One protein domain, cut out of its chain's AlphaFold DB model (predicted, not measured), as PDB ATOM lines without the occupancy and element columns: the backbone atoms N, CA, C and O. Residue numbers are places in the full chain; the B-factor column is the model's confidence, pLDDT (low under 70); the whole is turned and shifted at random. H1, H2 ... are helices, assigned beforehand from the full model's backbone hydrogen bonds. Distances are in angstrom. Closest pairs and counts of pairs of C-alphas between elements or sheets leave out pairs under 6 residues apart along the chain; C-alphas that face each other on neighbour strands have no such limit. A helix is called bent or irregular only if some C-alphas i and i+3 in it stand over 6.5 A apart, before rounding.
ATOM      1  N   SER A 128       2.442 -55.284 -10.102       63.84
ATOM      2  CA  SER A 128       2.207 -55.871 -11.425       63.84
ATOM      3  C   SER A 128       1.622 -54.839 -12.394       63.84
ATOM      4  O   SER A 128       0.546 -54.290 -12.136       63.84
ATOM      5  N   PHE A 129       2.248 -54.667 -13.554       67.50
ATOM      6  CA  PHE A 129       1.653 -53.928 -14.665       67.50
ATOM      7  C   PHE A 129       0.570 -54.776 -15.351       67.50
ATOM      8  O   PHE A 129       0.809 -55.917 -15.740       67.50
ATOM      9  N   SER A 130      -0.633 -54.223 -15.505       76.44
ATOM     10  CA  SER A 130      -1.729 -54.832 -16.267       76.44
ATOM     11  C   SER A 130      -2.576 -53.728 -16.884       76.44
ATOM     12  O   SER A 130      -2.909 -52.757 -16.204       76.44
ATOM     13  N   LEU A 131      -2.970 -53.888 -18.152       76.50
ATOM     14  CA  LEU A 131      -3.847 -52.933 -18.837       76.50
ATOM     15  C   LEU A 131      -5.174 -52.742 -18.092       76.50
ATOM     16  O   LEU A 131      -5.674 -51.623 -18.013       76.50
ATOM     17  N   THR A 132      -5.702 -53.797 -17.466       79.00
ATOM     18  CA  THR A 132      -6.914 -53.724 -16.640       79.00
ATOM     19  C   THR A 132      -6.688 -52.867 -15.394       79.00
ATOM     20  O   THR A 132      -7.540 -52.056 -15.042       79.00
ATOM     21  N   LYS A 133      -5.519 -52.984 -14.748       75.81
ATOM     22  CA  LYS A 133      -5.155 -52.148 -13.590       75.81
ATOM     23  C   LYS A 133      -4.982 -50.688 -13.989       75.81
ATOM     24  O   LYS A 133      -5.547 -49.820 -13.338       75.81
ATOM     25  N   VAL A 134      -4.268 -50.425 -15.083       77.31
ATOM     26  CA  VAL A 134      -4.101 -49.070 -15.627       77.31
ATOM     27  C   VAL A 134      -5.463 -48.455 -15.951       77.31
ATOM     28  O   VAL A 134      -5.729 -47.328 -15.548       77.31
ATOM     29  N   TYR A 135      -6.361 -49.214 -16.589       78.19
ATOM     30  CA  TYR A 135      -7.734 -48.777 -16.833       78.19
ATOM     31  C   TYR A 135      -8.470 -48.426 -15.534       78.19
ATOM     32  O   TYR A 135      -9.044 -47.343 -15.450       78.19
ATOM     33  N   HIS A 136      -8.438 -49.287 -14.512       79.38
ATOM     34  CA  HIS A 136      -9.091 -49.006 -13.226       79.38
ATOM     35  C   HIS A 136      -8.528 -47.755 -12.545       79.38
ATOM     36  O   HIS A 136      -9.292 -46.920 -12.068       79.38
ATOM     37  N   ILE A 137      -7.205 -47.597 -12.534       79.44
ATOM     38  CA  ILE A 137      -6.544 -46.444 -11.918       79.44
ATOM     39  C   ILE A 137      -6.939 -45.157 -12.651       79.44
ATOM     40  O   ILE A 137      -7.324 -44.188 -12.004       79.44
ATOM     41  N   ILE A 138      -6.926 -45.151 -13.989       75.62
ATOM     42  CA  ILE A 138      -7.289 -43.959 -14.766       75.62
ATOM     43  C   ILE A 138      -8.781 -43.631 -14.635       75.62
ATOM     44  O   ILE A 138      -9.106 -42.477 -14.387       75.62
ATOM     45  N   SER A 139      -9.662 -44.625 -14.796       73.62
ATOM     46  CA  SER A 139     -11.119 -44.434 -14.926       73.62
ATOM     47  C   SER A 139     -11.887 -44.286 -13.613       73.62
ATOM     48  O   SER A 139     -13.079 -43.983 -13.640       73.62
ATOM     49  N   GLN A 140     -11.261 -44.602 -12.477       73.38
ATOM     50  CA  GLN A 140     -11.935 -44.588 -11.174       73.38
ATOM     51  C   GLN A 140     -11.175 -43.814 -10.098       73.38
ATOM     52  O   GLN A 140     -11.733 -43.593  -9.024       73.38
ATOM     53  N   GLN A 141      -9.910 -43.447 -10.330       82.19
ATOM     54  CA  GLN A 141      -9.077 -42.815  -9.303       82.19
ATOM     55  C   GLN A 141      -8.386 -41.549  -9.818       82.19
ATOM     56  O   GLN A 141      -8.493 -40.502  -9.186       82.19
ATOM     57  N   MET A 142      -7.672 -41.607 -10.943       81.38
ATOM     58  CA  MET A 142      -6.880 -40.469 -11.424       81.38
ATOM     59  C   MET A 142      -7.735 -39.330 -11.949       81.38
ATOM     60  O   MET A 142      -7.511 -38.192 -11.544       81.38
ATOM     61  N   ASP A 143      -8.699 -39.619 -12.825       79.56
ATOM     62  CA  ASP A 143      -9.645 -38.612 -13.305       79.56
ATOM     63  C   ASP A 143     -10.406 -37.977 -12.138       79.56
ATOM     64  O   ASP A 143     -10.500 -36.750 -12.033       79.56
ATOM     65  N   PHE A 144     -10.837 -38.819 -11.200       85.44
ATOM     66  CA  PHE A 144     -11.558 -38.405 -10.017       85.44
ATOM     67  C   PHE A 144     -10.738 -37.462  -9.132       85.44
ATOM     68  O   PHE A 144     -11.118 -36.304  -8.959       85.44
ATOM     69  N   TYR A 145      -9.588 -37.907  -8.619       86.56
ATOM     70  CA  TYR A 145      -8.798 -37.120  -7.667       86.56
ATOM     71  C   TYR A 145      -8.059 -35.939  -8.297       86.56
ATOM     72  O   TYR A 145      -7.709 -35.006  -7.574       86.56
ATOM     73  N   LEU A 146      -7.781 -35.957  -9.606       85.75
ATOM     74  CA  LEU A 146      -7.082 -34.857 -10.275       85.75
ATOM     75  C   LEU A 146      -8.052 -33.783 -10.777       85.75
ATOM     76  O   LEU A 146      -7.794 -32.598 -10.567       85.75
ATOM     77  N   LEU A 147      -9.154 -34.187 -11.422       87.25
ATOM     78  CA  LEU A 147     -10.047 -33.280 -12.149       87.25
ATOM     79  C   LEU A 147     -11.431 -33.168 -11.495       87.25
ATOM     80  O   LEU A 147     -11.883 -32.058 -11.208       87.25
ATOM     81  N   ILE A 148     -12.113 -34.286 -11.241       87.38
ATOM     82  CA  ILE A 148     -13.543 -34.268 -10.878       87.38
ATOM     83  C   ILE A 148     -13.754 -33.711  -9.464       87.38
ATOM     84  O   ILE A 148     -14.550 -32.790  -9.283       87.38
ATOM     85  N   ASP A 149     -12.999 -34.218  -8.487       87.75
ATOM     86  CA  ASP A 149     -13.105 -33.874  -7.059       87.75
ATOM     87  C   ASP A 149     -12.542 -32.471  -6.738       87.75
ATOM     88  O   ASP A 149     -12.685 -31.956  -5.631       87.75
ATOM     89  N   ASN A 150     -11.944 -31.794  -7.730       88.06
ATOM     90  CA  ASN A 150     -11.436 -30.422  -7.614       88.06
ATOM     91  C   ASN A 150     -12.141 -29.463  -8.599       88.06
ATOM     92  O   ASN A 150     -11.485 -28.848  -9.450       88.06
ATOM     93  N   PRO A 151     -13.472 -29.277  -8.483       88.19
ATOM     94  CA  PRO A 151     -14.285 -28.597  -9.493       88.19
ATOM     95  C   PRO A 151     -13.860 -27.161  -9.778       88.19
ATOM     96  O   PRO A 151     -13.923 -26.716 -10.919       88.19
ATOM     97  N   ILE A 152     -13.387 -26.433  -8.763       89.44
ATOM     98  CA  ILE A 152     -13.023 -25.023  -8.927       89.44
ATOM     99  C   ILE A 152     -11.867 -24.874  -9.923       89.44
ATOM    100  O   ILE A 152     -11.942 -24.044 -10.825       89.44
ATOM    101  N   ILE A 153     -10.808 -25.681  -9.795       89.94
ATOM    102  CA  ILE A 153      -9.657 -25.598 -10.707       89.94
ATOM    103  C   ILE A 153     -10.029 -26.093 -12.094       89.94
ATOM    104  O   ILE A 153      -9.665 -25.462 -13.081       89.94
ATOM    105  N   THR A 154     -10.779 -27.186 -12.165       91.31
ATOM    106  CA  THR A 154     -11.177 -27.799 -13.431       91.31
ATOM    107  C   THR A 154     -12.068 -26.873 -14.255       91.31
ATOM    108  O   THR A 154     -11.816 -26.678 -15.443       91.31
ATOM    109  N   VAL A 155     -13.044 -26.214 -13.623       91.94
ATOM    110  CA  VAL A 155     -13.896 -25.210 -14.278       91.94
ATOM    111  C   VAL A 155     -13.086 -23.977 -14.682       91.94
ATOM    112  O   VAL A 155     -13.231 -23.504 -15.807       91.94
ATOM    113  N   LEU A 156     -12.196 -23.470 -13.818       91.88
ATOM    114  CA  LEU A 156     -11.333 -22.332 -14.166       91.88
ATOM    115  C   LEU A 156     -10.430 -22.643 -15.367       91.88
ATOM    116  O   LEU A 156     -10.330 -21.821 -16.276       91.88
ATOM    117  N   LEU A 157      -9.818 -23.831 -15.402       93.38
ATOM    118  CA  LEU A 157      -9.045 -24.297 -16.554       93.38
ATOM    119  C   LEU A 157      -9.917 -24.360 -17.808       93.38
ATOM    120  O   LEU A 157      -9.526 -23.804 -18.828       93.38
ATOM    121  N   ALA A 158     -11.105 -24.966 -17.735       94.69
ATOM    122  CA  ALA A 158     -12.012 -25.064 -18.879       94.69
ATOM    123  C   ALA A 158     -12.405 -23.682 -19.437       94.69
ATOM    124  O   ALA A 158     -12.382 -23.484 -20.650       94.69
ATOM    125  N   VAL A 159     -12.692 -22.705 -18.568       94.12
ATOM    126  CA  VAL A 159     -13.017 -21.324 -18.972       94.12
ATOM    127  C   VAL A 159     -11.826 -20.642 -19.646       94.12
ATOM    128  O   VAL A 159     -11.981 -20.046 -20.713       94.12
ATOM    129  N   ILE A 160     -10.630 -20.748 -19.059       94.56
ATOM    130  CA  ILE A 160      -9.405 -20.155 -19.617       94.56
ATOM    131  C   ILE A 160      -9.071 -20.776 -20.979       94.56
ATOM    132  O   ILE A 160      -8.779 -20.050 -21.928       94.56
ATOM    133  N   LEU A 161      -9.151 -22.104 -21.099       95.44
ATOM    134  CA  LEU A 161      -8.926 -22.813 -22.361       95.44
ATOM    135  C   LEU A 161      -9.964 -22.412 -23.408       95.44
ATOM    136  O   LEU A 161      -9.590 -22.098 -24.533       95.44
ATOM    137  N   GLY A 162     -11.245 -22.337 -23.036       95.56
ATOM    138  CA  GLY A 162     -12.308 -21.871 -23.927       95.56
ATOM    139  C   GLY A 162     -12.024 -20.471 -24.476       95.56
ATOM    140  O   GLY A 162     -12.122 -20.247 -25.682       95.56
ATOM    141  N   TYR A 163     -11.576 -19.548 -23.619       94.19
ATOM    142  CA  TYR A 163     -11.144 -18.217 -24.048       94.19
ATOM    143  C   TYR A 163      -9.957 -18.268 -25.027       94.19
ATOM    144  O   TYR A 163      -9.999 -17.611 -26.071       94.19
ATOM    145  N   LEU A 164      -8.914 -19.053 -24.729       93.25
ATOM    146  CA  LEU A 164      -7.743 -19.204 -25.603       93.25
ATOM    147  C   LEU A 164      -8.122 -19.777 -26.975       93.25
ATOM    148  O   LEU A 164      -7.693 -19.245 -28.001       93.25
ATOM    149  N   ILE A 165      -8.983 -20.795 -27.005       94.44
ATOM    150  CA  ILE A 165      -9.467 -21.424 -28.237       94.44
ATOM    151  C   ILE A 165     -10.280 -20.421 -29.069       94.44
ATOM    152  O   ILE A 165     -10.043 -20.292 -30.271       94.44
ATOM    153  N   ILE A 166     -11.184 -19.651 -28.452       92.25
ATOM    154  CA  ILE A 166     -11.973 -18.615 -29.148       92.25
ATOM    155  C   ILE A 166     -11.065 -17.511 -29.709       92.25
ATOM    156  O   ILE A 166     -11.220 -17.105 -30.864       92.25
ATOM    157  N   LYS A 167     -10.071 -17.058 -28.937       88.88
ATOM    158  CA  LYS A 167      -9.063 -16.094 -29.408       88.88
ATOM    159  C   LYS A 167      -8.288 -16.648 -30.613       88.88
ATOM    160  O   LYS A 167      -8.064 -15.935 -31.592       88.88
ATOM    161  N   ASN A 168      -7.906 -17.924 -30.568       86.12
ATOM    162  CA  ASN A 168      -7.198 -18.605 -31.655       86.12
ATOM    163  C   ASN A 168      -8.071 -18.786 -32.908       86.12
ATOM    164  O   ASN A 168      -7.570 -18.622 -34.023       86.12
ATOM    165  N   LEU A 169      -9.371 -19.055 -32.741       87.75
ATOM    166  CA  LEU A 169     -10.354 -19.105 -33.827       87.75
ATOM    167  C   LEU A 169     -10.426 -17.776 -34.584       87.75
ATOM    168  O   LEU A 169     -10.356 -17.766 -35.814       87.75
ATOM    169  N   GLN A 170     -10.495 -16.657 -33.859       83.69
ATOM    170  CA  GLN A 170     -10.576 -15.318 -34.453       83.69
ATOM    171  C   GLN A 170      -9.320 -14.962 -35.262       83.69
ATOM    172  O   GLN A 170      -9.423 -14.417 -36.360       83.69
ATOM    173  N   LYS A 171      -8.128 -15.327 -34.768       81.69
ATOM    174  CA  LYS A 171      -6.856 -15.104 -35.480       81.69
ATOM    175  C   LYS A 171      -6.718 -15.926 -36.767       81.69
ATOM    176  O   LYS A 171      -5.953 -15.549 -37.648       81.69
ATOM    177  N   ARG A 172      -7.409 -17.066 -36.871       73.31
ATOM    178  CA  ARG A 172      -7.264 -18.044 -37.966       73.31
ATOM    179  C   ARG A 172      -8.354 -17.937 -39.036       73.31
ATOM    180  O   ARG A 172      -8.591 -18.914 -39.747       73.31
ATOM    181  N   SER A 173      -8.996 -16.773 -39.166       61.38
ATOM    182  CA  SER A 173     -10.005 -16.509 -40.199       61.38
ATOM    183  C   SER A 173      -9.463 -16.878 -41.592       61.38
ATOM    184  O   SER A 173      -8.582 -16.207 -42.120       61.38
ATOM    185  N   GLY A 174      -9.923 -18.010 -42.145       67.88
ATOM    186  CA  GLY A 174      -9.486 -18.558 -43.440       67.88
ATOM    187  C   GLY A 174      -8.897 -19.980 -43.412       67.88
ATOM    188  O   GLY A 174      -8.949 -20.672 -44.427       67.88
ATOM    189  N   ASN A 175      -8.400 -20.477 -42.270       86.50
ATOM    190  CA  ASN A 175      -7.877 -21.849 -42.155       86.50
ATOM    191  C   ASN A 175      -8.970 -22.842 -41.719       86.50
ATOM    192  O   ASN A 175      -9.194 -23.041 -40.523       86.50
ATOM    193  N   LYS A 176      -9.599 -23.520 -42.692       86.06
ATOM    194  CA  LYS A 176     -10.697 -24.479 -42.451       86.06
ATOM    195  C   LYS A 176     -10.340 -25.583 -41.448       86.06
ATOM    196  O   LYS A 176     -11.141 -25.873 -40.565       86.06
ATOM    197  N   LEU A 177      -9.149 -26.180 -41.555       86.44
ATOM    198  CA  LEU A 177      -8.726 -27.259 -40.653       86.44
ATOM    199  C   LEU A 177      -8.543 -26.739 -39.223       86.44
ATOM    200  O   LEU A 177      -9.025 -27.353 -38.276       86.44
ATOM    201  N   GLY A 178      -7.897 -25.578 -39.074       85.12
ATOM    202  CA  GLY A 178      -7.713 -24.933 -37.775       85.12
ATOM    203  C   GLY A 178      -9.040 -24.603 -37.088       85.12
ATOM    204  O   GLY A 178      -9.163 -24.803 -35.885       85.12
ATOM    205  N   THR A 179     -10.040 -24.163 -37.856       88.19
ATOM    206  CA  THR A 179     -11.390 -23.894 -37.350       88.19
ATOM    207  C   THR A 179     -12.093 -25.161 -36.858       88.19
ATOM    208  O   THR A 179     -12.645 -25.156 -35.760       88.19
ATOM    209  N   VAL A 180     -12.043 -26.257 -37.625       90.88
ATOM    210  CA  VAL A 180     -12.652 -27.542 -37.228       90.88
ATOM    211  C   VAL A 180     -12.016 -28.084 -35.949       90.88
ATOM    212  O   VAL A 180     -12.736 -28.480 -35.035       90.88
ATOM    213  N   VAL A 181     -10.682 -28.056 -35.857       91.31
ATOM    214  CA  VAL A 181      -9.954 -28.508 -34.659       91.31
ATOM    215  C   VAL A 181     -10.382 -27.710 -33.430       91.31
ATOM    216  O   VAL A 181     -10.696 -28.300 -32.404       91.31
ATOM    217  N   SER A 182     -10.480 -26.387 -33.535       92.31
ATOM    218  CA  SER A 182     -10.886 -25.559 -32.401       92.31
ATOM    219  C   SER A 182     -12.349 -25.750 -31.987       92.31
ATOM    220  O   SER A 182     -12.638 -25.733 -30.793       92.31
ATOM    221  N   TYR A 183     -13.274 -26.006 -32.921       93.88
ATOM    222  CA  TYR A 183     -14.639 -26.404 -32.550       93.88
ATOM    223  C   TYR A 183     -14.684 -27.766 -31.848       93.88
ATOM    224  O   TYR A 183     -15.453 -27.935 -30.899       93.88
ATOM    225  N   LEU A 184     -13.851 -28.722 -32.272       95.06
ATOM    226  CA  LEU A 184     -13.720 -30.015 -31.602       95.06
ATOM    227  C   LEU A 184     -13.167 -29.848 -30.178       95.06
ATOM    228  O   LEU A 184     -13.736 -30.406 -29.244       95.06
ATOM    229  N   GLU A 185     -12.118 -29.040 -30.000       95.31
ATOM    230  CA  GLU A 185     -11.541 -28.710 -28.687       95.31
ATOM    231  C   GLU A 185     -12.601 -28.083 -27.758       95.31
ATOM    232  O   GLU A 185     -12.791 -28.556 -26.638       95.31
ATOM    233  N   LEU A 186     -13.366 -27.092 -28.238       95.56
ATOM    234  CA  LEU A 186     -14.494 -26.492 -27.505       95.56
ATOM    235  C   LEU A 186     -15.571 -27.517 -27.129       95.56
ATOM    236  O   LEU A 186     -16.050 -27.519 -25.995       95.56
ATOM    237  N   SER A 187     -15.931 -28.404 -28.058       95.75
ATOM    238  CA  SER A 187     -16.940 -29.445 -27.820       95.75
ATOM    239  C   SER A 187     -16.484 -30.427 -26.741       95.75
ATOM    240  O   SER A 187     -17.283 -30.813 -25.892       95.75
ATOM    241  N   ILE A 188     -15.195 -30.783 -26.724       96.75
ATOM    242  CA  ILE A 188     -14.595 -31.630 -25.685       96.75
ATOM    243  C   ILE A 188     -14.672 -30.949 -24.313       96.75
ATOM    244  O   ILE A 188     -15.042 -31.607 -23.342       96.75
ATOM    245  N   LEU A 189     -14.362 -29.648 -24.218       95.62
ATOM    246  CA  LEU A 189     -14.446 -28.907 -22.951       95.62
ATOM    247  C   LEU A 189     -15.876 -28.898 -22.394       95.62
ATOM    248  O   LEU A 189     -16.074 -29.180 -21.212       95.62
ATOM    249  N   ILE A 190     -16.865 -28.608 -23.245       94.88
ATOM    250  CA  ILE A 190     -18.283 -28.579 -22.857       94.88
ATOM    251  C   ILE A 190     -18.742 -29.980 -22.443       94.88
ATOM    252  O   ILE A 190     -19.247 -30.149 -21.335       94.88
ATOM    253  N   ALA A 191     -18.485 -30.990 -23.281       95.00
ATOM    254  CA  ALA A 191     -18.859 -32.373 -23.002       95.00
ATOM    255  C   ALA A 191     -18.238 -32.879 -21.695       95.00
ATOM    256  O   ALA A 191     -18.914 -33.544 -20.915       95.00
ATOM    257  N   PHE A 192     -16.976 -32.540 -21.415       94.06
ATOM    258  CA  PHE A 192     -16.321 -32.905 -20.162       94.06
ATOM    259  C   PHE A 192     -17.044 -32.309 -18.941       94.06
ATOM    260  O   PHE A 192     -17.312 -33.036 -17.982       94.06
ATOM    261  N   ILE A 193     -17.363 -31.009 -18.969       93.50
ATOM    262  CA  ILE A 193     -18.017 -30.310 -17.850       93.50
ATOM    263  C   ILE A 193     -19.443 -30.824 -17.638       93.50
ATOM    264  O   ILE A 193     -19.806 -31.179 -16.515       93.50
ATOM    265  N   GLU A 194     -20.237 -30.904 -18.706       91.56
ATOM    266  CA  GLU A 194     -21.613 -31.403 -18.643       91.56
ATOM    267  C   GLU A 194     -21.651 -32.852 -18.160       91.56
ATOM    268  O   GLU A 194     -22.437 -33.197 -17.275       91.56
ATOM    269  N   TYR A 195     -20.763 -33.699 -18.684       91.75
ATOM    270  CA  TYR A 195     -20.717 -35.097 -18.298       91.75
ATOM    271  C   TYR A 195     -20.441 -35.265 -16.805       91.75
ATOM    272  O   TYR A 195     -21.238 -35.894 -16.117       91.75
ATOM    273  N   HIS A 196     -19.364 -34.681 -16.275       89.25
ATOM    274  CA  HIS A 196     -18.941 -34.948 -14.895       89.25
ATOM    275  C   HIS A 196     -19.780 -34.223 -13.838       89.25
ATOM    276  O   HIS A 196     -20.030 -34.792 -12.775       89.25
ATOM    277  N   TYR A 197     -20.232 -32.995 -14.111       88.19
ATOM    278  CA  TYR A 197     -20.932 -32.182 -13.108       88.19
ATOM    279  C   TYR A 197     -22.453 -32.215 -13.228       88.19
ATOM    280  O   TYR A 197     -23.136 -31.882 -12.260       88.19
ATOM    281  N   ILE A 198     -22.989 -32.639 -14.375       87.19
ATOM    282  CA  ILE A 198     -24.434 -32.760 -14.583       87.19
ATOM    283  C   ILE A 198     -24.801 -34.234 -14.753       87.19
ATOM    284  O   ILE A 198     -25.503 -34.778 -13.903       87.19
ATOM    285  N   LEU A 199     -24.315 -34.907 -15.800       87.81
ATOM    286  CA  LEU A 199     -24.857 -36.204 -16.235       87.81
ATOM    287  C   LEU A 199     -24.417 -37.407 -15.380       87.81
ATOM    288  O   LEU A 199     -25.221 -38.314 -15.157       87.81
ATOM    289  N   PHE A 200     -23.175 -37.425 -14.889       84.12
ATOM    290  CA  PHE A 200     -22.525 -38.600 -14.288       84.12
ATOM    291  C   PHE A 200     -23.273 -39.146 -13.066       84.12
ATOM    292  O   PHE A 200     -23.497 -40.351 -12.957       84.12
ATOM    293  N   ASN A 201     -23.693 -38.254 -12.164       82.31
ATOM    294  CA  ASN A 201     -24.395 -38.616 -10.928       82.31
ATOM    295  C   ASN A 201     -25.927 -38.531 -11.033       82.31
ATOM    296  O   ASN A 201     -26.612 -38.886 -10.073       82.31
ATOM    297  N   THR A 202     -26.465 -38.065 -12.165       84.31
ATOM    298  CA  THR A 202     -27.912 -37.912 -12.378       84.31
ATOM    299  C   THR A 202     -28.419 -38.934 -13.397       84.31
ATOM    300  O   THR A 202     -28.766 -40.052 -13.024       84.31
ATOM    301  N   PHE A 203     -28.416 -38.584 -14.682       76.88
ATOM    302  CA  PHE A 203     -28.989 -39.361 -15.779       76.88
ATOM    303  C   PHE A 203     -28.219 -40.644 -16.091       76.88
ATOM    304  O   PHE A 203     -28.812 -41.619 -16.541       76.88
ATOM    305  N   LEU A 204     -26.905 -40.660 -15.852       82.62
ATOM    306  CA  LEU A 204     -26.034 -41.793 -16.184       82.62
ATOM    307  C   LEU A 204     -25.618 -42.606 -14.958       82.62
ATOM    308  O   LEU A 204     -24.724 -43.451 -15.054       82.62
ATOM    309  N   LYS A 205     -26.292 -42.403 -13.817       82.81
ATOM    310  CA  LYS A 205     -26.000 -43.154 -12.598       82.81
ATOM    311  C   LYS A 205     -26.115 -44.658 -12.838       82.81
ATOM    312  O   LYS A 205     -25.220 -45.373 -12.431       82.81
ATOM    313  N   ASP A 206     -27.104 -45.156 -13.565       86.00
ATOM    314  CA  ASP A 206     -27.248 -46.608 -13.777       86.00
ATOM    315  C   ASP A 206     -26.599 -47.109 -15.082       86.00
ATOM    316  O   ASP A 206     -26.715 -48.279 -15.449       86.00
ATOM    317  N   PHE A 207     -25.865 -46.243 -15.790       84.25
ATOM    318  CA  PHE A 207     -25.199 -46.607 -17.035       84.25
ATOM    319  C   PHE A 207     -23.911 -47.403 -16.772       84.25
ATOM    320  O   PHE A 207     -22.926 -46.877 -16.247       84.25
ATOM    321  N   GLY A 208     -23.890 -48.673 -17.189       82.38
ATOM    322  CA  GLY A 208     -22.787 -49.607 -16.910       82.38
ATOM    323  C   GLY A 208     -21.412 -49.168 -17.429       82.38
ATOM    324  O   GLY A 208     -20.391 -49.536 -16.852       82.38
ATOM    325  N   HIS A 209     -21.363 -48.328 -18.469       84.25
ATOM    326  CA  HIS A 209     -20.114 -47.826 -19.055       84.25
ATOM    327  C   HIS A 209     -19.752 -46.396 -18.623       84.25
ATOM    328  O   HIS A 209     -18.857 -45.790 -19.214       84.25
ATOM    329  N   ARG A 210     -20.387 -45.841 -17.579       86.56
ATOM    330  CA  ARG A 210     -20.148 -44.451 -17.142       86.56
ATOM    331  C   ARG A 210     -18.675 -44.143 -16.817       86.56
ATOM    332  O   ARG A 210     -18.182 -43.062 -17.126       86.56
ATOM    333  N   TYR A 211     -17.936 -45.091 -16.246       84.94
ATOM    334  CA  TYR A 211     -16.512 -44.896 -15.932       84.94
ATOM    335  C   TYR A 211     -15.623 -44.922 -17.180       84.94
ATOM    336  O   TYR A 211     -14.638 -44.194 -17.256       84.94
ATOM    337  N   LEU A 212     -16.000 -45.698 -18.200       86.06
ATOM    338  CA  LEU A 212     -15.290 -45.705 -19.476       86.06
ATOM    339  C   LEU A 212     -15.438 -44.352 -20.183       86.06
ATOM    340  O   LEU A 212     -14.453 -43.796 -20.658       86.06
ATOM    341  N   VAL A 213     -16.655 -43.798 -20.210       88.62
ATOM    342  CA  VAL A 213     -16.909 -42.474 -20.801       88.62
ATOM    343  C   VAL A 213     -16.208 -41.365 -20.001       88.62
ATOM    344  O   VAL A 213     -15.588 -40.497 -20.611       88.62
ATOM    345  N   SER A 214     -16.218 -41.442 -18.661       88.56
ATOM    346  CA  SER A 214     -15.454 -40.549 -17.759       88.56
ATOM    347  C   SER A 214     -13.969 -40.517 -18.120       88.56
ATOM    348  O   SER A 214     -13.389 -39.459 -18.372       88.56
ATOM    349  N   CYS A 215     -13.377 -41.706 -18.245       86.69
ATOM    350  CA  CYS A 215     -11.981 -41.895 -18.611       86.69
ATOM    351  C   CYS A 215     -11.658 -41.282 -19.981       86.69
ATOM    352  O   CYS A 215     -10.715 -40.501 -20.105       86.69
ATOM    353  N   LEU A 216     -12.469 -41.580 -21.004       89.88
ATOM    354  CA  LEU A 216     -12.273 -41.057 -22.358       89.88
ATOM    355  C   LEU A 216     -12.352 -39.528 -22.396       89.88
ATOM    356  O   LEU A 216     -11.462 -38.886 -22.953       89.88
ATOM    357  N   LEU A 217     -13.374 -38.937 -21.771       92.00
ATOM    358  CA  LEU A 217     -13.516 -37.482 -21.708       92.00
ATOM    359  C   LEU A 217     -12.367 -36.833 -20.933       92.00
ATOM    360  O   LEU A 217     -11.880 -35.785 -21.350       92.00
ATOM    361  N   SER A 218     -11.888 -37.458 -19.857       90.12
ATOM    362  CA  SER A 218     -10.744 -36.968 -19.079       90.12
ATOM    363  C   SER A 218      -9.443 -36.987 -19.877       90.12
ATOM    364  O   SER A 218      -8.694 -36.010 -19.854       90.12
ATOM    365  N   ILE A 219      -9.187 -38.054 -20.642       90.19
ATOM    366  CA  ILE A 219      -8.032 -38.130 -21.549       90.19
ATOM    367  C   ILE A 219      -8.123 -37.034 -22.615       90.19
ATOM    368  O   ILE A 219      -7.149 -36.318 -22.840       90.19
ATOM    369  N   LEU A 220      -9.292 -36.864 -23.241       94.12
ATOM    370  CA  LEU A 220      -9.506 -35.820 -24.245       94.12
ATOM    371  C   LEU A 220      -9.320 -34.415 -23.656       94.12
ATOM    372  O   LEU A 220      -8.657 -33.582 -24.268       94.12
ATOM    373  N   PHE A 221      -9.829 -34.163 -22.450       93.50
ATOM    374  CA  PHE A 221      -9.652 -32.895 -21.744       93.50
ATOM    375  C   PHE A 221      -8.172 -32.593 -21.462       93.50
ATOM    376  O   PHE A 221      -7.695 -31.492 -21.746       93.50
ATOM    377  N   LEU A 222      -7.409 -33.583 -20.983       91.94
ATOM    378  CA  LEU A 222      -5.962 -33.449 -20.775       91.94
ATOM    379  C   LEU A 222      -5.203 -33.215 -22.091       91.94
ATOM    380  O   LEU A 222      -4.265 -32.418 -22.116       91.94
ATOM    381  N   LEU A 223      -5.617 -33.852 -23.190       94.06
ATOM    382  CA  LEU A 223      -5.036 -33.610 -24.514       94.06
ATOM    383  C   LEU A 223      -5.281 -32.174 -24.990       94.06
ATOM    384  O   LEU A 223      -4.344 -31.541 -25.477       94.06
ATOM    385  N   VAL A 224      -6.489 -31.631 -24.796       95.88
ATOM    386  CA  VAL A 224      -6.786 -30.218 -25.099       95.88
ATOM    387  C   VAL A 224      -5.873 -29.291 -24.291       95.88
ATOM    388  O   VAL A 224      -5.285 -28.372 -24.857       95.88
ATOM    389  N   ILE A 225      -5.672 -29.571 -22.996       95.06
ATOM    390  CA  ILE A 225      -4.743 -28.809 -22.146       95.06
ATOM    391  C   ILE A 225      -3.313 -28.832 -22.719       95.06
ATOM    392  O   ILE A 225      -2.698 -27.776 -22.873       95.06
ATOM    393  N   VAL A 226      -2.791 -30.012 -23.073       95.56
ATOM    394  CA  VAL A 226      -1.442 -30.168 -23.658       95.56
ATOM    395  C   VAL A 226      -1.307 -29.366 -24.955       95.56
ATOM    396  O   VAL A 226      -0.334 -28.630 -25.127       95.56
ATOM    397  N   ILE A 227      -2.283 -29.492 -25.856       94.75
ATOM    398  CA  ILE A 227      -2.269 -28.837 -27.166       94.75
ATOM    399  C   ILE A 227      -2.315 -27.310 -27.016       94.75
ATOM    400  O   ILE A 227      -1.499 -26.616 -27.625       94.75
ATOM    401  N   GLU A 228      -3.219 -26.774 -26.191       94.69
ATOM    402  CA  GLU A 228      -3.338 -25.325 -25.992       94.69
ATOM    403  C   GLU A 228      -2.102 -24.732 -25.316       94.69
ATOM    404  O   GLU A 228      -1.629 -23.671 -25.727       94.69
ATOM    405  N   MET A 229      -1.517 -25.419 -24.331       95.69
ATOM    406  CA  MET A 229      -0.280 -24.929 -23.714       95.69
ATOM    407  C   MET A 229       0.905 -24.993 -24.671       95.69
ATOM    408  O   MET A 229       1.757 -24.108 -24.626       95.69
ATOM    409  N   ALA A 230       0.957 -25.987 -25.562       94.25
ATOM    410  CA  ALA A 230       1.971 -26.032 -26.609       94.25
ATOM    411  C   ALA A 230       1.832 -24.849 -27.579       94.25
ATOM    412  O   ALA A 230       2.817 -24.167 -27.860       94.25
ATOM    413  N   LYS A 231       0.604 -24.547 -28.030       92.06
ATOM    414  CA  LYS A 231       0.313 -23.371 -28.871       92.06
ATOM    415  C   LYS A 231       0.711 -22.069 -28.166       92.06
ATOM    416  O   LYS A 231       1.416 -21.250 -28.752       92.06
ATOM    417  N   LEU A 232       0.302 -21.896 -26.907       93.00
ATOM    418  CA  LEU A 232       0.592 -20.692 -26.127       93.00
ATOM    419  C   LEU A 232       2.092 -20.526 -25.866       93.00
ATOM    420  O   LEU A 232       2.617 -19.419 -25.970       93.00
ATOM    421  N   SER A 233       2.794 -21.618 -25.562       92.69
ATOM    422  CA  SER A 233       4.241 -21.613 -25.348       92.69
ATOM    423  C   SER A 233       5.006 -21.183 -26.600       92.69
ATOM    424  O   SER A 233       5.948 -20.403 -26.497       92.69
ATOM    425  N   LEU A 234       4.560 -21.616 -27.785       90.94
ATOM    426  CA  LEU A 234       5.120 -21.169 -29.064       90.94
ATOM    427  C   LEU A 234       4.820 -19.689 -29.346       90.94
ATOM    428  O   LEU A 234       5.703 -18.975 -29.810       90.94
ATOM    429  N   GLU A 235       3.606 -19.209 -29.053       90.12
ATOM    430  CA  GLU A 235       3.234 -17.797 -29.255       90.12
ATOM    431  C   GLU A 235       4.039 -16.859 -28.339       90.12
ATOM    432  O   GLU A 235       4.596 -15.858 -28.786       90.12
ATOM    433  N   THR A 236       4.135 -17.205 -27.057       89.12
ATOM    434  CA  THR A 236       4.754 -16.371 -26.010       89.12
ATOM    435  C   THR A 236       6.255 -16.602 -25.847       89.12
ATOM    436  O   THR A 236       6.914 -15.855 -25.127       89.12
ATOM    437  N   HIS A 237       6.806 -17.641 -26.485       87.81
ATOM    438  CA  HIS A 237       8.167 -18.145 -26.255       87.81
ATOM    439  C   HIS A 237       8.437 -18.523 -24.784       87.81
ATOM    440  O   HIS A 237       9.587 -18.585 -24.345       87.81
ATOM    441  N   ASN A 238       7.379 -18.799 -24.012       87.44
ATOM    442  CA  ASN A 238       7.469 -19.178 -22.610       87.44
ATOM    443  C   ASN A 238       7.219 -20.683 -22.436       87.44
ATOM    444  O   ASN A 238       6.103 -21.178 -22.601       87.44
ATOM    445  N   ILE A 239       8.262 -21.428 -22.070       87.50
ATOM    446  CA  ILE A 239       8.205 -22.887 -21.864       87.50
ATOM    447  C   ILE A 239       7.533 -23.303 -20.545       87.50
ATOM    448  O   ILE A 239       7.275 -24.488 -20.342       87.50
ATOM    449  N   GLU A 240       7.242 -22.348 -19.653       89.69
ATOM    450  CA  GLU A 240       6.658 -22.589 -18.326       89.69
ATOM    451  C   GLU A 240       5.366 -23.415 -18.397       89.69
ATOM    452  O   GLU A 240       5.199 -24.353 -17.619       89.69
ATOM    453  N   TYR A 241       4.491 -23.142 -19.371       92.62
ATOM    454  CA  TYR A 241       3.209 -23.840 -19.510       92.62
ATOM    455  C   TYR A 241       3.377 -25.332 -19.824       92.62
ATOM    456  O   TYR A 241       2.763 -26.181 -19.176       92.62
ATOM    457  N   ILE A 242       4.245 -25.663 -20.788       91.88
ATOM    458  CA  ILE A 242       4.543 -27.056 -21.150       91.88
ATOM    459  C   ILE A 242       5.269 -27.750 -19.995       91.88
ATOM    460  O   ILE A 242       4.957 -28.896 -19.679       91.88
ATOM    461  N   ALA A 243       6.206 -27.061 -19.333       91.00
ATOM    462  CA  ALA A 243       6.953 -27.619 -18.210       91.00
ATOM    463  C   ALA A 243       6.036 -28.004 -17.035       91.00
ATOM    464  O   ALA A 243       6.197 -29.083 -16.465       91.00
ATOM    465  N   LEU A 244       5.049 -27.164 -16.702       93.81
ATOM    466  CA  LEU A 244       4.082 -27.442 -15.634       93.81
ATOM    467  C   LEU A 244       3.179 -28.641 -15.959       93.81
ATOM    468  O   LEU A 244       2.933 -29.468 -15.080       93.81
ATOM    469  N   ILE A 245       2.735 -28.785 -17.212       93.62
ATOM    470  CA  ILE A 245       1.967 -29.965 -17.644       93.62
ATOM    471  C   ILE A 245       2.828 -31.223 -17.623       93.62
ATOM    472  O   ILE A 245       2.403 -32.252 -17.101       93.62
ATOM    473  N   ALA A 246       4.041 -31.152 -18.173       92.31
ATOM    474  CA  ALA A 246       4.954 -32.286 -18.192       92.31
ATOM    475  C   ALA A 246       5.252 -32.765 -16.765       92.31
ATOM    476  O   ALA A 246       5.201 -33.965 -16.501       92.31
ATOM    477  N   ALA A 247       5.470 -31.838 -15.824       93.69
ATOM    478  CA  ALA A 247       5.630 -32.162 -14.411       93.69
ATOM    479  C   ALA A 247       4.385 -32.856 -13.835       93.69
ATOM    480  O   ALA A 247       4.516 -33.902 -13.202       93.69
ATOM    481  N   ALA A 248       3.181 -32.332 -14.103       93.19
ATOM    482  CA  ALA A 248       1.930 -32.937 -13.642       93.19
ATOM    483  C   ALA A 248       1.760 -34.386 -14.135       93.19
ATOM    484  O   ALA A 248       1.305 -35.236 -13.367       93.19
ATOM    485  N   ILE A 249       2.171 -34.679 -15.376       89.75
ATOM    486  CA  ILE A 249       2.149 -36.028 -15.959       89.75
ATOM    487  C   ILE A 249       3.216 -36.923 -15.313       89.75
ATOM    488  O   ILE A 249       2.906 -38.025 -14.865       89.75
ATOM    489  N   VAL A 250       4.466 -36.463 -15.210       91.94
ATOM    490  CA  VAL A 250       5.569 -37.251 -14.618       91.94
ATOM    491  C   VAL A 250       5.249 -37.687 -13.188       91.94
ATOM    492  O   VAL A 250       5.560 -38.809 -12.802       91.94
ATOM    493  N   LEU A 251       4.579 -36.830 -12.419       92.56
ATOM    494  CA  LEU A 251       4.194 -37.102 -11.035       92.56
ATOM    495  C   LEU A 251       3.149 -38.220 -10.883       92.56
ATOM    496  O   LEU A 251       3.094 -38.847  -9.827       92.56
ATOM    497  N   ILE A 252       2.351 -38.504 -11.917       88.62
ATOM    498  CA  ILE A 252       1.328 -39.558 -11.868       88.62
ATOM    499  C   ILE A 252       1.751 -40.881 -12.523       88.62
ATOM    500  O   ILE A 252       1.237 -41.934 -12.151       88.62
ATOM    501  N   VAL A 253       2.713 -40.857 -13.453       85.44
ATOM    502  CA  VAL A 253       3.204 -42.049 -14.178       85.44
ATOM    503  C   VAL A 253       3.590 -43.233 -13.271       85.44
ATOM    504  O   VAL A 253       3.236 -44.364 -13.615       85.44
ATOM    505  N   PRO A 254       4.260 -43.047 -12.112       85.69
ATOM    506  CA  PRO A 254       4.673 -44.170 -11.261       85.69
ATOM    507  C   PRO A 254       3.499 -45.030 -10.776       85.69
ATOM    508  O   PRO A 254       3.650 -46.229 -10.533       85.69
ATOM    509  N   PHE A 255       2.311 -44.438 -10.677       83.50
ATOM    510  CA  PHE A 255       1.115 -45.116 -10.200       83.50
ATOM    511  C   PHE A 255       0.463 -46.026 -11.244       83.50
ATOM    512  O   PHE A 255      -0.417 -46.803 -10.899       83.50
ATOM    513  N   PHE A 256       0.929 -46.022 -12.498       79.56
ATOM    514  CA  PHE A 256       0.569 -47.077 -13.456       79.56
ATOM    515  C   PHE A 256       1.195 -48.431 -13.111       79.56
ATOM    516  O   PHE A 256       0.736 -49.465 -13.596       79.56
ATOM    517  N   VAL A 257       2.242 -48.426 -12.284       74.56
ATOM    518  CA  VAL A 257       2.966 -49.628 -11.858       74.56
ATOM    519  C   VAL A 257       2.730 -49.923 -10.378       74.56
ATOM    520  O   VAL A 257       2.708 -51.089  -9.990       74.56
ATOM    521  N   VAL A 258       2.535 -48.888  -9.555       73.75
ATOM    522  CA  VAL A 258       2.393 -49.011  -8.098       73.75
ATOM    523  C   VAL A 258       0.975 -48.664  -7.654       73.75
ATOM    524  O   VAL A 258       0.518 -47.536  -7.832       73.75
ATOM    525  N   THR A 259       0.305 -49.611  -6.997       69.94
ATOM    526  CA  THR A 259      -0.999 -49.401  -6.351       69.94
ATOM    527  C   THR A 259      -0.881 -49.375  -4.822       69.94
ATOM    528  O   THR A 259       0.049 -49.971  -4.266       69.94
ATOM    529  N   PRO A 260      -1.814 -48.706  -4.109       71.31
ATOM    530  CA  PRO A 260      -2.985 -47.959  -4.605       71.31
ATOM    531  C   PRO A 260      -2.704 -46.483  -4.969       71.31
ATOM    532  O   PRO A 260      -1.896 -45.819  -4.316       71.31
ATOM    533  N   PHE A 261      -3.442 -45.941  -5.952       81.25
ATOM    534  CA  PHE A 261      -3.509 -44.495  -6.214       81.25
ATOM    535  C   PHE A 261      -4.608 -43.864  -5.349       81.25
ATOM    536  O   PHE A 261      -5.790 -44.168  -5.494       81.25
ATOM    537  N   GLY A 262      -4.207 -43.000  -4.417       84.25
ATOM    538  CA  GLY A 262      -5.120 -42.269  -3.535       84.25
ATOM    539  C   GLY A 262      -4.993 -40.750  -3.688       84.25
ATOM    540  O   GLY A 262      -4.068 -40.286  -4.360       84.25
ATOM    541  N   PRO A 263      -5.839 -39.964  -2.998       85.62
ATOM    542  CA  PRO A 263      -5.883 -38.499  -3.109       85.62
ATOM    543  C   PRO A 263      -4.529 -37.817  -2.920       85.62
ATOM    544  O   PRO A 263      -4.157 -36.919  -3.671       85.62
ATOM    545  N   ARG A 264      -3.740 -38.281  -1.943       87.75
ATOM    546  CA  ARG A 264      -2.387 -37.763  -1.693       87.75
ATOM    547  C   ARG A 264      -1.437 -37.949  -2.883       87.75
ATOM    548  O   ARG A 264      -0.595 -37.094  -3.113       87.75
ATOM    549  N   GLY A 265      -1.596 -39.021  -3.662       88.56
ATOM    550  CA  GLY A 265      -0.806 -39.267  -4.874       88.56
ATOM    551  C   GLY A 265      -1.108 -38.276  -6.003       88.56
ATOM    552  O   GLY A 265      -0.218 -37.953  -6.780       88.56
ATOM    553  N   ALA A 266      -2.328 -37.731  -6.050       90.62
ATOM    554  CA  ALA A 266      -2.721 -36.710  -7.022       90.62
ATOM    555  C   ALA A 266      -2.249 -35.294  -6.644       90.62
ATOM    556  O   ALA A 266      -2.225 -34.408  -7.498       90.62
ATOM    557  N   PHE A 267      -1.868 -35.061  -5.380       92.31
ATOM    558  CA  PHE A 267      -1.620 -33.719  -4.847       92.31
ATOM    559  C   PHE A 267      -0.553 -32.933  -5.607       92.31
ATOM    560  O   PHE A 267      -0.775 -31.770  -5.939       92.31
ATOM    561  N   ALA A 268       0.592 -33.555  -5.888       93.25
ATOM    562  CA  ALA A 268       1.691 -32.884  -6.570       93.25
ATOM    563  C   ALA A 268       1.281 -32.444  -7.989       93.25
ATOM    564  O   ALA A 268       1.527 -31.305  -8.387       93.25
ATOM    565  N   SER A 269       0.583 -33.309  -8.727       93.31
ATOM    566  CA  SER A 269       0.073 -32.999 -10.069       93.31
ATOM    567  C   SER A 269      -1.013 -31.931 -10.036       93.31
ATOM    568  O   SER A 269      -0.975 -30.988 -10.824       93.31
ATOM    569  N   TYR A 270      -1.936 -32.022  -9.077       92.56
ATOM    570  CA  TYR A 270      -2.933 -30.989  -8.811       92.56
ATOM    571  C   TYR A 270      -2.275 -29.632  -8.509       92.56
ATOM    572  O   TYR A 270      -2.713 -28.593  -9.006       92.56
ATOM    573  N   PHE A 271      -1.184 -29.619  -7.742       92.81
ATOM    574  CA  PHE A 271      -0.438 -28.400  -7.440       92.81
ATOM    575  C   PHE A 271       0.202 -27.789  -8.697       92.81
ATOM    576  O   PHE A 271       0.118 -26.576  -8.894       92.81
ATOM    577  N   CYS A 272       0.761 -28.607  -9.595       93.75
ATOM    578  CA  CYS A 272       1.232 -28.140 -10.904       93.75
ATOM    579  C   CYS A 272       0.101 -27.519 -11.744       93.75
ATOM    580  O   CYS A 272       0.309 -26.471 -12.353       93.75
ATOM    581  N   LEU A 273      -1.107 -28.097 -11.724       93.12
ATOM    582  CA  LEU A 273      -2.281 -27.512 -12.387       93.12
ATOM    583  C   LEU A 273      -2.704 -26.175 -11.752       93.12
ATOM    584  O   LEU A 273      -3.059 -25.244 -12.473       93.12
ATOM    585  N   CYS A 274      -2.604 -26.029 -10.425       92.38
ATOM    586  CA  CYS A 274      -2.830 -24.740  -9.755       92.38
ATOM    587  C   CYS A 274      -1.863 -23.667 -10.273       92.38
ATOM    588  O   CYS A 274      -2.275 -22.550 -10.585       92.38
ATOM    589  N   LEU A 275      -0.571 -24.004 -10.356       92.06
ATOM    590  CA  LEU A 275       0.455 -23.089 -10.860       92.06
ATOM    591  C   LEU A 275       0.224 -22.738 -12.327       92.06
ATOM    592  O   LEU A 275       0.422 -21.587 -12.704       92.06
ATOM    593  N   LEU A 276      -0.250 -23.695 -13.129       93.69
ATOM    594  CA  LEU A 276      -0.624 -23.458 -14.518       93.69
ATOM    595  C   LEU A 276      -1.754 -22.430 -14.617       93.69
ATOM    596  O   LEU A 276      -1.622 -21.466 -15.363       93.69
ATOM    597  N   VAL A 277      -2.819 -22.569 -13.818       92.75
ATOM    598  CA  VAL A 277      -3.905 -21.571 -13.763       92.75
ATOM    599  C   VAL A 277      -3.365 -20.192 -13.394       92.75
ATOM    600  O   VAL A 277      -3.712 -19.208 -14.039       92.75
ATOM    601  N   VAL A 278      -2.486 -20.102 -12.390       89.81
ATOM    602  CA  VAL A 278      -1.877 -18.822 -11.990       89.81
ATOM    603  C   VAL A 278      -1.046 -18.221 -13.128       89.81
ATOM    604  O   VAL A 278      -1.185 -17.034 -13.422       89.81
ATOM    605  N   ALA A 279      -0.214 -19.026 -13.793       90.31
ATOM    606  CA  ALA A 279       0.599 -18.586 -14.924       90.31
ATOM    607  C   ALA A 279      -0.270 -18.087 -16.091       90.31
ATOM    608  O   ALA A 279       0.039 -17.058 -16.692       90.31
ATOM    609  N   LEU A 280      -1.389 -18.762 -16.367       92.06
ATOM    610  CA  LEU A 280      -2.348 -18.364 -17.397       92.06
ATOM    611  C   LEU A 280      -3.111 -17.088 -17.035       92.06
ATOM    612  O   LEU A 280      -3.247 -16.199 -17.871       92.06
ATOM    613  N   CYS A 281      -3.568 -16.947 -15.790       89.31
ATOM    614  CA  CYS A 281      -4.220 -15.721 -15.325       89.31
ATOM    615  C   CYS A 281      -3.299 -14.499 -15.453       89.31
ATOM    616  O   CYS A 281      -3.769 -13.419 -15.823       89.31
ATOM    617  N   ASN A 282      -2.003 -14.675 -15.171       86.69
ATOM    618  CA  ASN A 282      -0.995 -13.630 -15.345       86.69
ATOM    619  C   ASN A 282      -0.797 -13.278 -16.824       86.69
ATOM    620  O   ASN A 282      -0.827 -12.099 -17.166       86.69
ATOM    621  N   GLU A 283      -0.661 -14.279 -17.697       87.75
ATOM    622  CA  GLU A 283      -0.506 -14.075 -19.146       87.75
ATOM    623  C   GLU A 283      -1.699 -13.332 -19.757       87.75
ATOM    624  O   GLU A 283      -1.554 -12.403 -20.548       87.75
ATOM    625  N   LEU A 284      -2.910 -13.691 -19.330       87.00
ATOM    626  CA  LEU A 284      -4.135 -13.057 -19.804       87.00
ATOM    627  C   LEU A 284      -4.374 -11.665 -19.211       87.00
ATOM    628  O   LEU A 284      -5.352 -11.017 -19.582       87.00
ATOM    629  N   ASN A 285      -3.528 -11.202 -18.281       83.69
ATOM    630  CA  ASN A 285      -3.787 -10.024 -17.448       83.69
ATOM    631  C   ASN A 285      -5.196 -10.043 -16.818       83.69
ATOM    632  O   ASN A 285      -5.779  -8.992 -16.543       83.69
ATOM    633  N   ALA A 286      -5.745 -11.244 -16.597       73.38
ATOM    634  CA  ALA A 286      -7.138 -11.445 -16.211       73.38
ATOM    635  C   ALA A 286      -7.403 -10.943 -14.792       73.38
ATOM    636  O   ALA A 286      -8.513 -10.520 -14.475       73.38
ATOM    637  N   VAL A 287      -6.376 -10.971 -13.935       68.75
ATOM    638  CA  VAL A 287      -6.499 -10.494 -12.564       68.75
ATOM    639  C   VAL A 287      -5.330  -9.603 -12.175       68.75
ATOM    640  O   VAL A 287      -4.190 -10.043 -12.058       68.75
ATOM    641  N   LYS A 288      -5.637  -8.332 -11.910       70.12
ATOM    642  CA  LYS A 288      -4.726  -7.399 -11.246       70.12
ATOM    643  C   LYS A 288      -5.064  -7.380  -9.766       70.12
ATOM    644  O   LYS A 288      -5.874  -6.582  -9.305       70.12
ATOM    645  N   PHE A 289      -4.476  -8.300  -9.019       64.00
ATOM    646  CA  PHE A 289      -4.638  -8.301  -7.574       64.00
ATOM    647  C   PHE A 289      -3.789  -7.197  -6.945       64.00
ATOM    648  O   PHE A 289      -2.598  -7.073  -7.236       64.00
TER     649      PHE A 289
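This is residues 128 to 289 of the 403 residues of a protein of Latilactobacillus sakei (UniProt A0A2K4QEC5). The longest helix, H4, runs slantwise through the middle, between a helical hairpin of H2 and H3 on one side and a second one of H5 and H6 on the other. H1 packs at one end, on residues 211 to 218 of H4, the last residues of H5 and the first part of H6. H2 to H6 make an up-and-down bundle, each helix running against the one before it. The printed part has 162 residues with six named helices, H1 to H6 in chain order, and no named strand; its class is all helix. It is compact, with a radius of gyration of the C-alphas of 16.4 A and spans of 46 by 32 by 31 A.

Find C-alpha 210 at (-20.148, -44.451, -17.142); from there H4, residues 210 to 236, runs 38.6 A to C-alpha 236 at (4.754, -16.371, -26.010). Before it come H3, residues 176 to 199, 32.0 A, and H2, residues 151 to 171, 30.2 A. After it come H5, residues 240 to 256, 25.7 A, and H6, residues 263 to 283, 29.7 A, which has a kink of 31 degrees near residue 270. H1, residues 131 to 148, 22.5 A, begins at C-alpha 131 (-3.847, -52.933, -18.837) and has a kink of 29 degrees near residue 138. H1, H5 and H6 are irregular, H1 only just: C-alphas 139 and 142 are 6.8 A apart, 251 and 254 7.1 A, and 265 and 268 7.1 A.

Start at H4: it touches H3, the closest C-alphas being those of Phe 192 and Leu 217 at 5.6 A, at a steep tilt of 44 degrees, opposite ways. Residues 226 to 233 of H4 touch H5, closest at Met 229 and Tyr 241, 5.6 A, at a shallow tilt of 30 degrees. H5 and H6 form a hairpin at 11 degrees, with the C-alphas of Ala 248 and Ser 269 4.0 A apart. H2 and H3 form another at 18 degrees. H1 touches H4 at a steep tilt of 65 degrees, closest at Ser 139 and Cys 215, 4.6 A. H1 and H2 only just touch, only at the corner, with 3 pairs of C-alphas within 8 A. The helix packing is mostly crossed, but only just. H3 is apart from H5 and H6. In H2, H3 and H4 every O i to N i+4 pair is within hydrogen-bond range; H1 has 11 of 14, H5 9 of 13 and H6 15 of 17.

The C-alphas farthest apart, those of Ser 128 and Gly 174, are 50.5 A apart. The printed part has no cut and no long link; residues 171 to 177 stand free. Mean pLDDT of the printed part is 87.3, with residues 128 to 129, 173 to 174, 259, 287 and 289 under 70.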